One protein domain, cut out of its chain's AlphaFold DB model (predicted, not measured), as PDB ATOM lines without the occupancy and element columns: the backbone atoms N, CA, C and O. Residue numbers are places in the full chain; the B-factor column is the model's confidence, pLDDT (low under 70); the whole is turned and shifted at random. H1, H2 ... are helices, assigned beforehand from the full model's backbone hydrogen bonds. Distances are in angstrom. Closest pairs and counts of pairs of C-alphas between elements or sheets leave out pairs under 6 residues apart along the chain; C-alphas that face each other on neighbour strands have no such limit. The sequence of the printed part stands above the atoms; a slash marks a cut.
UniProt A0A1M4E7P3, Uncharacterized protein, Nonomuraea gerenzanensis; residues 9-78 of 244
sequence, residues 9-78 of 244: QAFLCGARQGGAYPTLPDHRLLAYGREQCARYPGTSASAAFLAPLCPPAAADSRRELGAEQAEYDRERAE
ATOM      1  N   GLN A   9      18.408 -53.863   1.023       94.25
ATOM      2  CA  GLN A   9      19.844 -54.107   1.036       94.25
ATOM      3  C   GLN A   9      20.618 -52.931   0.432       94.25
ATOM      4  O   GLN A   9      21.611 -52.500   1.008       94.25
ATOM      5  N   ALA A  10      20.141 -52.366  -0.682       93.75
ATOM      6  CA  ALA A  10      20.764 -51.203  -1.308       93.75
ATOM      7  C   ALA A  10      20.748 -49.979  -0.377       93.75
ATOM      8  O   ALA A  10      21.761 -49.295  -0.237       93.75
ATOM      9  N   PHE A  11      19.629 -49.754   0.318       95.31
ATOM     10  CA  PHE A  11      19.514 -48.711   1.335       95.31
ATOM     11  C   PHE A  11      20.500 -48.901   2.490       95.31
ATOM     12  O   PHE A  11      21.218 -47.970   2.846       95.31
ATOM     13  N   LEU A  12      20.560 -50.107   3.062       94.62
ATOM     14  CA  LEU A  12      21.466 -50.411   4.167       94.62
ATOM     15  C   LEU A  12      22.930 -50.261   3.751       94.62
ATOM     16  O   LEU A  12      23.694 -49.612   4.459       94.62
ATOM     17  N   CYS A  13      23.320 -50.800   2.595       93.06
ATOM     18  CA  CYS A  13      24.681 -50.663   2.082       93.06
ATOM     19  C   CYS A  13      25.061 -49.192   1.876       93.06
ATOM     20  O   CYS A  13      26.109 -48.776   2.368       93.06
ATOM     21  N   GLY A  14      24.197 -48.400   1.227       91.38
ATOM     22  CA  GLY A  14      24.432 -46.969   1.026       91.38
ATOM     23  C   GLY A  14      24.564 -46.209   2.347       91.38
ATOM     24  O   GLY A  14      25.510 -45.447   2.535       91.38
ATOM     25  N   ALA A  15      23.679 -46.480   3.311       92.06
ATOM     26  CA  ALA A  15      23.741 -45.858   4.630       92.06
ATOM     27  C   ALA A  15      25.027 -46.222   5.397       92.06
ATOM     28  O   ALA A  15      25.633 -45.353   6.021       92.06
ATOM     29  N   ARG A  16      25.478 -47.484   5.332       92.00
ATOM     30  CA  ARG A  16      26.705 -47.944   6.008       92.00
ATOM     31  C   ARG A  16      27.971 -47.394   5.371       92.00
ATOM     32  O   ARG A  16      28.849 -46.942   6.098       92.00
ATOM     33  N   GLN A  17      28.059 -47.408   4.042       89.25
ATOM     34  CA  GLN A  17      29.203 -46.852   3.317       89.25
ATOM     35  C   GLN A  17      29.332 -45.343   3.542       89.25
ATOM     36  O   GLN A  17      30.438 -44.854   3.739       89.25
ATOM     37  N   GLY A  18      28.207 -44.623   3.606       84.44
ATOM     38  CA  GLY A  18      28.181 -43.195   3.934       84.44
ATOM     39  C   GLY A  18      28.404 -42.869   5.417       84.44
ATOM     40  O   GLY A  18      28.305 -41.707   5.798       84.44
ATOM     41  N   GLY A  19      28.647 -43.867   6.277       86.12
ATOM     42  CA  GLY A  19      28.858 -43.662   7.714       86.12
ATOM     43  C   GLY A  19      27.615 -43.196   8.483       86.12
ATOM     44  O   GLY A  19      27.729 -42.755   9.627       86.12
ATOM     45  N   ALA A  20      26.421 -43.292   7.893       82.31
ATOM     46  CA  ALA A  20      25.184 -42.867   8.529       82.31
ATOM     47  C   ALA A  20      24.763 -43.855   9.630       82.31
ATOM     48  O   ALA A  20      24.707 -45.071   9.427       82.31
ATOM     49  N   TYR A  21      24.422 -43.316  10.805       87.25
ATOM     50  CA  TYR A  21      23.902 -44.069  11.955       87.25
ATOM     51  C   TYR A  21      24.717 -45.340  12.287       87.25
ATOM     52  O   TYR A  21      24.144 -46.433  12.348       87.25
ATOM     53  N   PRO A  22      26.042 -45.232  12.511       87.00
ATOM     54  CA  PRO A  22      26.967 -46.373  12.505       87.00
ATOM     55  C   PRO A  22      26.671 -47.427  13.581       87.00
ATOM     56  O   PRO A  22      27.020 -48.591  13.418       87.00
ATOM     57  N   THR A  23      25.997 -47.043  14.665       91.06
ATOM     58  CA  THR A  23      25.642 -47.922  15.791       91.06
ATOM     59  C   THR A  23      24.183 -48.383  15.778       91.06
ATOM     60  O   THR A  23      23.788 -49.203  16.606       91.06
ATOM     61  N   LEU A  24      23.355 -47.864  14.864       92.88
ATOM     62  CA  LEU A  24      21.933 -48.189  14.805       92.88
ATOM     63  C   LEU A  24      21.748 -49.561  14.145       92.88
ATOM     64  O   LEU A  24      22.209 -49.714  13.023       92.88
ATOM     65  N   PRO A  25      21.060 -50.548  14.743       95.81
ATOM     66  CA  PRO A  25      20.844 -51.846  14.098       95.81
ATOM     67  C   PRO A  25      20.077 -51.739  12.769       95.81
ATOM     68  O   PRO A  25      19.151 -50.935  12.658       95.81
ATOM     69  N   ASP A  26      20.391 -52.595  11.792       95.25
ATOM     70  CA  ASP A  26      19.826 -52.542  10.428       95.25
ATOM     71  C   ASP A  26      18.294 -52.494  10.395       95.25
ATOM     72  O   ASP A  26      17.707 -51.677   9.691       95.25
ATOM     73  N   HIS A  27      17.617 -53.303  11.214       95.69
ATOM     74  CA  HIS A  27      16.153 -53.303  11.278       95.69
ATOM     75  C   HIS A  27      15.572 -51.954  11.743       95.69
ATOM     76  O   HIS A  27      14.508 -51.546  11.275       95.69
ATOM     77  N   ARG A  28      16.261 -51.238  12.645       96.44
ATOM     78  CA  ARG A  28      15.862 -49.891  13.089       96.44
ATOM     79  C   ARG A  28      16.143 -48.855  12.012       96.44
ATOM     80  O   ARG A  28      15.327 -47.961  11.820       96.44
ATOM     81  N   LEU A  29      17.257 -48.995  11.299       94.88
ATOM     82  CA  LEU A  29      17.617 -48.119  10.189       94.88
ATOM     83  C   LEU A  29      16.630 -48.257   9.018       94.88
ATOM     84  O   LEU A  29      16.176 -47.251   8.481       94.88
ATOM     85  N   LEU A  30      16.211 -49.480   8.682       96.75
ATOM     86  CA  LEU A  30      15.144 -49.731   7.707       96.75
ATOM     87  C   LEU A  30      13.805 -49.138   8.149       96.75
ATOM     88  O   LEU A  30      13.117 -48.512   7.344       96.75
ATOM     89  N   ALA A  31      13.432 -49.315   9.420       97.06
ATOM     90  CA  ALA A  31      12.208 -48.726   9.955       97.06
ATOM     91  C   ALA A  31      12.235 -47.192   9.846       97.06
ATOM     92  O   ALA A  31      11.271 -46.603   9.360       97.06
ATOM     93  N   TYR A  32      13.364 -46.571  10.201       94.88
ATOM     94  CA  TYR A  32      13.593 -45.139  10.024       94.88
ATOM     95  C   TYR A  32      13.446 -44.716   8.556       94.88
ATOM     96  O   TYR A  32      12.675 -43.808   8.263       94.88
ATOM     97  N   GLY A  33      14.116 -45.397   7.620       95.75
ATOM     98  CA  GLY A  33      14.038 -45.076   6.189       95.75
ATOM     99  C   GLY A  33      12.613 -45.151   5.631       95.75
ATOM    100  O   GLY A  33      12.180 -44.259   4.902       95.75
ATOM    101  N   ARG A  34      11.839 -46.170   6.029       96.94
ATOM    102  CA  ARG A  34      10.422 -46.300   5.647       96.94
ATOM    103  C   ARG A  34       9.556 -45.190   6.247       96.94
ATOM    104  O   ARG A  34       8.700 -44.654   5.550       96.94
ATOM    105  N   GLU A  35       9.784 -44.821   7.508       97.00
ATOM    106  CA  GLU A  35       9.081 -43.709   8.163       97.00
ATOM    107  C   GLU A  35       9.367 -42.374   7.463       97.00
ATOM    108  O   GLU A  35       8.447 -41.592   7.224       97.00
ATOM    109  N   GLN A  36      10.622 -42.128   7.080       97.19
ATOM    110  CA  GLN A  36      10.989 -40.936   6.321       97.19
ATOM    111  C   GLN A  36      10.349 -40.927   4.929       97.19
ATOM    112  O   GLN A  36       9.792 -39.908   4.526       97.19
ATOM    113  N   CYS A  37      10.343 -42.064   4.225       97.00
ATOM    114  CA  CYS A  37       9.658 -42.170   2.938       97.00
ATOM    115  C   CYS A  37       8.157 -41.868   3.047       97.00
ATOM    116  O   CYS A  37       7.616 -41.144   2.217       97.00
ATOM    117  N   ALA A  38       7.488 -42.357   4.096       97.12
ATOM    118  CA  ALA A  38       6.068 -42.086   4.318       97.12
ATOM    119  C   ALA A  38       5.758 -40.589   4.527       97.12
ATOM    120  O   ALA A  38       4.624 -40.167   4.316       97.12
ATOM    121  N   ARG A  39       6.752 -39.789   4.935       97.12
ATOM    122  CA  ARG A  39       6.643 -38.331   5.106       97.12
ATOM    123  C   ARG A  39       7.110 -37.533   3.889       97.12
ATOM    124  O   ARG A  39       6.992 -36.312   3.906       97.12
ATOM    125  N   TYR A  40       7.653 -38.175   2.858       96.75
ATOM    126  CA  TYR A  40       8.200 -37.496   1.685       96.75
ATOM    127  C   TYR A  40       7.105 -36.737   0.906       96.75
ATOM    128  O   TYR A  40       6.032 -37.305   0.691       96.75
ATOM    129  N   PRO A  41       7.334 -35.481   0.457       91.62
ATOM    130  CA  PRO A  41       8.591 -34.710   0.472       91.62
ATOM    131  C   PRO A  41       8.871 -33.884   1.748       91.62
ATOM    132  O   PRO A  41       9.842 -33.142   1.793       91.62
ATOM    133  N   GLY A  42       8.070 -34.000   2.811       93.00
ATOM    134  CA  GLY A  42       8.224 -33.254   4.074       93.00
ATOM    135  C   GLY A  42       9.164 -33.888   5.112       93.00
ATOM    136  O   GLY A  42       8.978 -33.695   6.313       93.00
ATOM    137  N   THR A  43      10.129 -34.695   4.678       94.12
ATOM    138  CA  THR A  43      11.119 -35.368   5.538       94.12
ATOM    139  C   THR A  43      12.417 -34.562   5.620       94.12
ATOM    140  O   THR A  43      12.722 -33.776   4.730       94.12
ATOM    141  N   SER A  44      13.198 -34.757   6.687       89.25
ATOM    142  CA  SER A  44      14.553 -34.207   6.803       89.25
ATOM    143  C   SER A  44      15.623 -35.049   6.094       89.25
ATOM    144  O   SER A  44      16.768 -34.614   6.001       89.25
ATOM    145  N   ALA A  45      15.289 -36.256   5.627       91.69
ATOM    146  CA  ALA A  45      16.210 -37.101   4.877       91.69
ATOM    147  C   ALA A  45      16.243 -36.696   3.393       91.69
ATOM    148  O   ALA A  45      15.209 -36.390   2.803       91.69
ATOM    149  N   SER A  46      17.429 -36.721   2.778       91.81
ATOM    150  CA  SER A  46      17.584 -36.341   1.369       91.81
ATOM    151  C   SER A  46      16.914 -37.343   0.422       91.81
ATOM    152  O   SER A  46      16.808 -38.539   0.717       91.81
ATOM    153  N   ALA A  47      16.501 -36.865  -0.757       92.56
ATOM    154  CA  ALA A  47      15.894 -37.713  -1.781       92.56
ATOM    155  C   ALA A  47      16.840 -38.844  -2.225       92.56
ATOM    156  O   ALA A  47      16.411 -39.991  -2.341       92.56
ATOM    157  N   ALA A  48      18.135 -38.544  -2.379       90.81
ATOM    158  CA  ALA A  48      19.169 -39.522  -2.720       90.81
ATOM    159  C   ALA A  48      19.310 -40.633  -1.662       90.81
ATOM    160  O   ALA A  48      19.401 -41.808  -2.010       90.81
ATOM    161  N   PHE A  49      19.259 -40.288  -0.370       92.81
ATOM    162  CA  PHE A  49      19.334 -41.273   0.714       92.81
ATOM    163  C   PHE A  49      18.115 -42.207   0.735       92.81
ATOM    164  O   PHE A  49      18.244 -43.409   0.962       92.81
ATOM    165  N   LEU A  50      16.918 -41.667   0.480       95.25
ATOM    166  CA  LEU A  50      15.675 -42.443   0.484       95.25
ATOM    167  C   LEU A  50      15.404 -43.190  -0.824       95.25
ATOM    168  O   LEU A  50      14.580 -44.106  -0.822       95.25
ATOM    169  N   ALA A  51      16.073 -42.834  -1.924       95.31
ATOM    170  CA  ALA A  51      15.820 -43.373  -3.258       95.31
ATOM    171  C   ALA A  51      15.736 -44.914  -3.322       95.31
ATOM    172  O   ALA A  51      14.827 -45.418  -3.986       95.31
ATOM    173  N   PRO A  52      16.569 -45.703  -2.611       95.75
ATOM    174  CA  PRO A  52      16.453 -47.159  -2.679       95.75
ATOM    175  C   PRO A  52      15.168 -47.724  -2.044       95.75
ATOM    176  O   PRO A  52      14.733 -48.805  -2.440       95.75
ATOM    177  N   LEU A  53      14.542 -47.019  -1.088       95.81
ATOM    178  CA  LEU A  53      13.308 -47.446  -0.400       95.81
ATOM    179  C   LEU A  53      12.050 -46.691  -0.838       95.81
ATOM    180  O   LEU A  53      10.943 -47.146  -0.555       95.81
ATOM    181  N   CYS A  54      12.203 -45.533  -1.477       96.88
ATOM    182  CA  CYS A  54      11.122 -44.584  -1.682       96.88
ATOM    183  C   CYS A  54      10.968 -44.213  -3.161       96.88
ATOM    184  O   CYS A  54      11.698 -43.347  -3.645       96.88
ATOM    185  N   PRO A  55      10.018 -44.823  -3.900       95.12
ATOM    186  CA  PRO A  55       9.867 -44.577  -5.333       95.12
ATOM    187  C   PRO A  55       9.688 -43.099  -5.725       95.12
ATOM    188  O   PRO A  55      10.315 -42.697  -6.709       95.12
ATOM    189  N   PRO A  56       8.922 -42.266  -4.983       95.62
ATOM    190  CA  PRO A  56       8.855 -40.828  -5.252       95.62
ATOM    191  C   PRO A  56      10.214 -40.133  -5.096       95.62
ATOM    192  O   PRO A  56      10.661 -39.465  -6.021       95.62
ATOM    193  N   ALA A  57      10.931 -40.371  -3.991       96.12
ATOM    194  CA  ALA A  57      12.267 -39.805  -3.779       96.12
ATOM    195  C   ALA A  57      13.274 -40.274  -4.844       96.12
ATOM    196  O   ALA A  57      14.103 -39.498  -5.307       96.12
ATOM    197  N   ALA A  58      13.166 -41.526  -5.296       95.12
ATOM    198  CA  ALA A  58      13.984 -42.061  -6.380       95.12
ATOM    199  C   ALA A  58      13.711 -41.360  -7.715       95.12
ATOM    200  O   ALA A  58      14.627 -41.141  -8.506       95.12
ATOM    201  N   ALA A  59      12.446 -41.038  -7.996       94.38
ATOM    202  CA  ALA A  59      12.083 -40.286  -9.186       94.38
ATOM    203  C   ALA A  59      12.625 -38.855  -9.125       94.38
ATOM    204  O   ALA A  59      13.060 -38.343 -10.151       94.38
ATOM    205  N   ASP A  60      12.608 -38.229  -7.953       94.81
ATOM    206  CA  ASP A  60      13.100 -36.865  -7.750       94.81
ATOM    207  C   ASP A  60      14.626 -36.808  -7.856       94.81
ATOM    208  O   ASP A  60      15.141 -36.047  -8.668       94.81
ATOM    209  N   SER A  61      15.332 -37.710  -7.168       93.44
ATOM    210  CA  SER A  61      16.792 -37.833  -7.253       93.44
ATOM    211  C   SER A  61      17.274 -38.100  -8.686       93.44
ATOM    212  O   SER A  61      18.250 -37.504  -9.126       93.44
ATOM    213  N   ARG A  62      16.565 -38.930  -9.469       93.69
ATOM    214  CA  ARG A  62      16.890 -39.125 -10.894       93.69
ATOM    215  C   ARG A  62      16.703 -37.866 -11.734       93.69
ATOM    216  O   ARG A  62      17.444 -37.685 -12.696       93.69
ATOM    217  N   ARG A  63      15.694 -37.043 -11.433       93.88
ATOM    218  CA  ARG A  63      15.474 -35.782 -12.158       93.88
ATOM    219  C   ARG A  63      16.548 -34.761 -11.813       93.88
ATOM    220  O   ARG A  63      17.029 -34.109 -12.725       93.88
ATOM    221  N   GLU A  64      16.928 -34.667 -10.544       92.62
ATOM    222  CA  GLU A  64      17.997 -33.784 -10.073       92.62
ATOM    223  C   GLU A  64      19.341 -34.155 -10.707       92.62
ATOM    224  O   GLU A  64      19.900 -33.349 -11.439       92.62
ATOM    225  N   LEU A  65      19.778 -35.412 -10.567       92.50
ATOM    226  CA  LEU A  65      21.023 -35.895 -11.183       92.50
ATOM    227  C   LEU A  65      20.996 -35.798 -12.714       92.50
ATOM    228  O   LEU A  65      22.010 -35.530 -13.345       92.50
ATOM    229  N   GLY A  66      19.835 -36.025 -13.333       95.12
ATOM    230  CA  GLY A  66      19.677 -35.861 -14.776       95.12
ATOM    231  C   GLY A  66      19.780 -34.403 -15.228       95.12
ATOM    232  O   GLY A  66      20.308 -34.147 -16.306       95.12
ATOM    233  N   ALA A  67      19.288 -33.458 -14.424       95.19
ATOM    234  CA  ALA A  67      19.409 -32.030 -14.696       95.19
ATOM    235  C   ALA A  67      20.851 -31.546 -14.502       95.19
ATOM    236  O   ALA A  67      21.364 -30.861 -15.380       95.19
ATOM    237  N   GLU A  68      21.508 -31.967 -13.418       94.38
ATOM    238  CA  GLU A  68      22.925 -31.692 -13.147       94.38
ATOM    239  C   GLU A  68      23.822 -32.246 -14.261       94.38
ATOM    240  O   GLU A  68      24.636 -31.520 -14.823       94.38
ATOM    241  N   GLN A  69      23.614 -33.501 -14.676       95.06
ATOM    242  CA  GLN A  69      24.363 -34.089 -15.789       95.06
ATOM    243  C   GLN A  69      24.132 -33.330 -17.103       95.06
ATOM    244  O   GLN A  69      25.074 -33.115 -17.856       95.06
ATOM    245  N   ALA A  70      22.894 -32.921 -17.394       97.06
ATOM    246  CA  ALA A  70      22.591 -32.170 -18.611       97.06
ATOM    247  C   ALA A  70      23.218 -30.766 -18.609       97.06
ATOM    248  O   ALA A  70      23.573 -30.253 -19.670       97.06
ATOM    249  N   GLU A  71      23.342 -30.142 -17.438       95.94
ATOM    250  CA  GLU A  71      24.072 -28.891 -17.253       95.94
ATOM    251  C   GLU A  71      25.575 -29.086 -17.471       95.94
ATOM    252  O   GLU A  71      26.143 -28.407 -18.324       95.94
ATOM    253  N   TYR A  72      26.175 -30.083 -16.824       91.81
ATOM    254  CA  TYR A  72      27.580 -30.443 -17.019       91.81
ATOM    255  C   TYR A  72      27.909 -30.769 -18.487       91.81
ATOM    256  O   TYR A  72      28.885 -30.274 -19.047       91.81
ATOM    257  N   ASP A  73      27.069 -31.565 -19.155       94.81
ATOM    258  CA  ASP A  73      27.252 -31.918 -20.566       94.81
ATOM    259  C   ASP A  73      27.156 -30.686 -21.480       94.81
ATOM    260  O   ASP A  73      27.859 -30.607 -22.492       94.81
ATOM    261  N   ARG A  74      26.299 -29.715 -21.131       95.38
ATOM    262  CA  ARG A  74      26.175 -28.446 -21.857       95.38
ATOM    263  C   ARG A  74      27.440 -27.607 -21.699       95.38
ATOM    264  O   ARG A  74      27.978 -27.167 -22.711       95.38
ATOM    265  N   GLU A  75      27.927 -27.428 -20.475       91.56
ATOM    266  CA  GLU A  75      29.155 -26.671 -20.194       91.56
ATOM    267  C   GLU A  75      30.358 -27.276 -20.925       91.56
ATOM    268  O   GLU A  75      31.058 -26.581 -21.662       91.56
ATOM    269  N   ARG A  76      30.523 -28.604 -20.858       92.19
ATOM    270  CA  ARG A  76      31.580 -29.302 -21.606       92.19
ATOM    271  C   ARG A  76      31.458 -29.143 -23.115       92.19
ATOM    272  O   ARG A  76      32.469 -29.027 -23.806       92.19
ATOM    273  N   ALA A  77      30.240 -29.160 -23.657       94.81
ATOM    274  CA  ALA A  77      30.027 -28.948 -25.086       94.81
ATOM    275  C   ALA A  77      30.379 -27.512 -25.510       94.81
ATOM    276  O   ALA A  77      30.945 -27.313 -26.588       94.81
ATOM    277  N   GLU A  78      30.076 -26.519 -24.673       94.25
ATOM    278  CA  GLU A  78      30.439 -25.117 -24.898       94.25
ATOM    279  C   GLU A  78      31.960 -24.923 -24.875       94.25
ATOM    280  O   GLU A  78      32.518 -24.326 -25.801       94.25
TER     281      GLU A  78
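What this domain is: This is residues 9 to 78 of the 244 residues of an uncharacterized protein of Nonomuraea gerenzanensis (UniProt A0A1M4E7P3). A small head of helices H1, H2 and H3 and their links has one long helix, H4, running out of it as an arm, with residues 66 to 78 sticking out free. In the head residues 26 to 30 of H2 pack on H1, the two helices about perpendicular, and the short H3 packs on H1 and on residues 57 to 61 of H4. The printed part has 70 residues with four named helices, in the order H1, H2, H3, H4, and no named strand; the class is all helix. The whole is loose, with a radius of gyration of the C-alphas of 14.4 A, and spans 48 by 24 by 18 A, the arm making the length.

Where its parts are: H1, residues 9 to 17, begins at C-alpha 9 (19.844, -54.107, 1.036) and is 12.1 A long from first to last C-alpha. H2, residues 26 to 38, measures 18.3 A. H3 is residues 47 to 50, 5.2 A. H4, residues 55 to 78, measures 34.4 A and ends at C-alpha 78 (30.439, -25.117, -24.898).

How they stand to each other: H3 is the hub, touching the three other helices. It touches H1, closest at the C-alphas of Phe 11 and Leu 50, 7.4 A apart. It only just touches residues 33 to 37 of H2, with 3 pairs of C-alphas within 8 A, the closest being Gly 33 and Leu 50 at 6.5 A. It touches H4 at residues 57 to 61 alone; the C-alphas of Ala 47 and Ala 57 are closest, 4.6 A. H1 touches H2 at residues 26 to 30 alone, about perpendicular at 73 degrees, closest at the C-alphas of Leu 12 and Asp 26, 6.8 A. H1 and H4 are apart. In H1, H2 and H4 every O i to N i+4 pair is within hydrogen-bond range; H3 is too short for one.

The domain as a whole: The C-alphas of Pro 25 and Glu 78 are the two farthest apart, 48.2 A. Without residues 66 to 78, the body spans 31 by 21 by 17 A. The printed part has no cut and no long link. The mean pLDDT of the printed part is 93.7, and no printed residue is under 70.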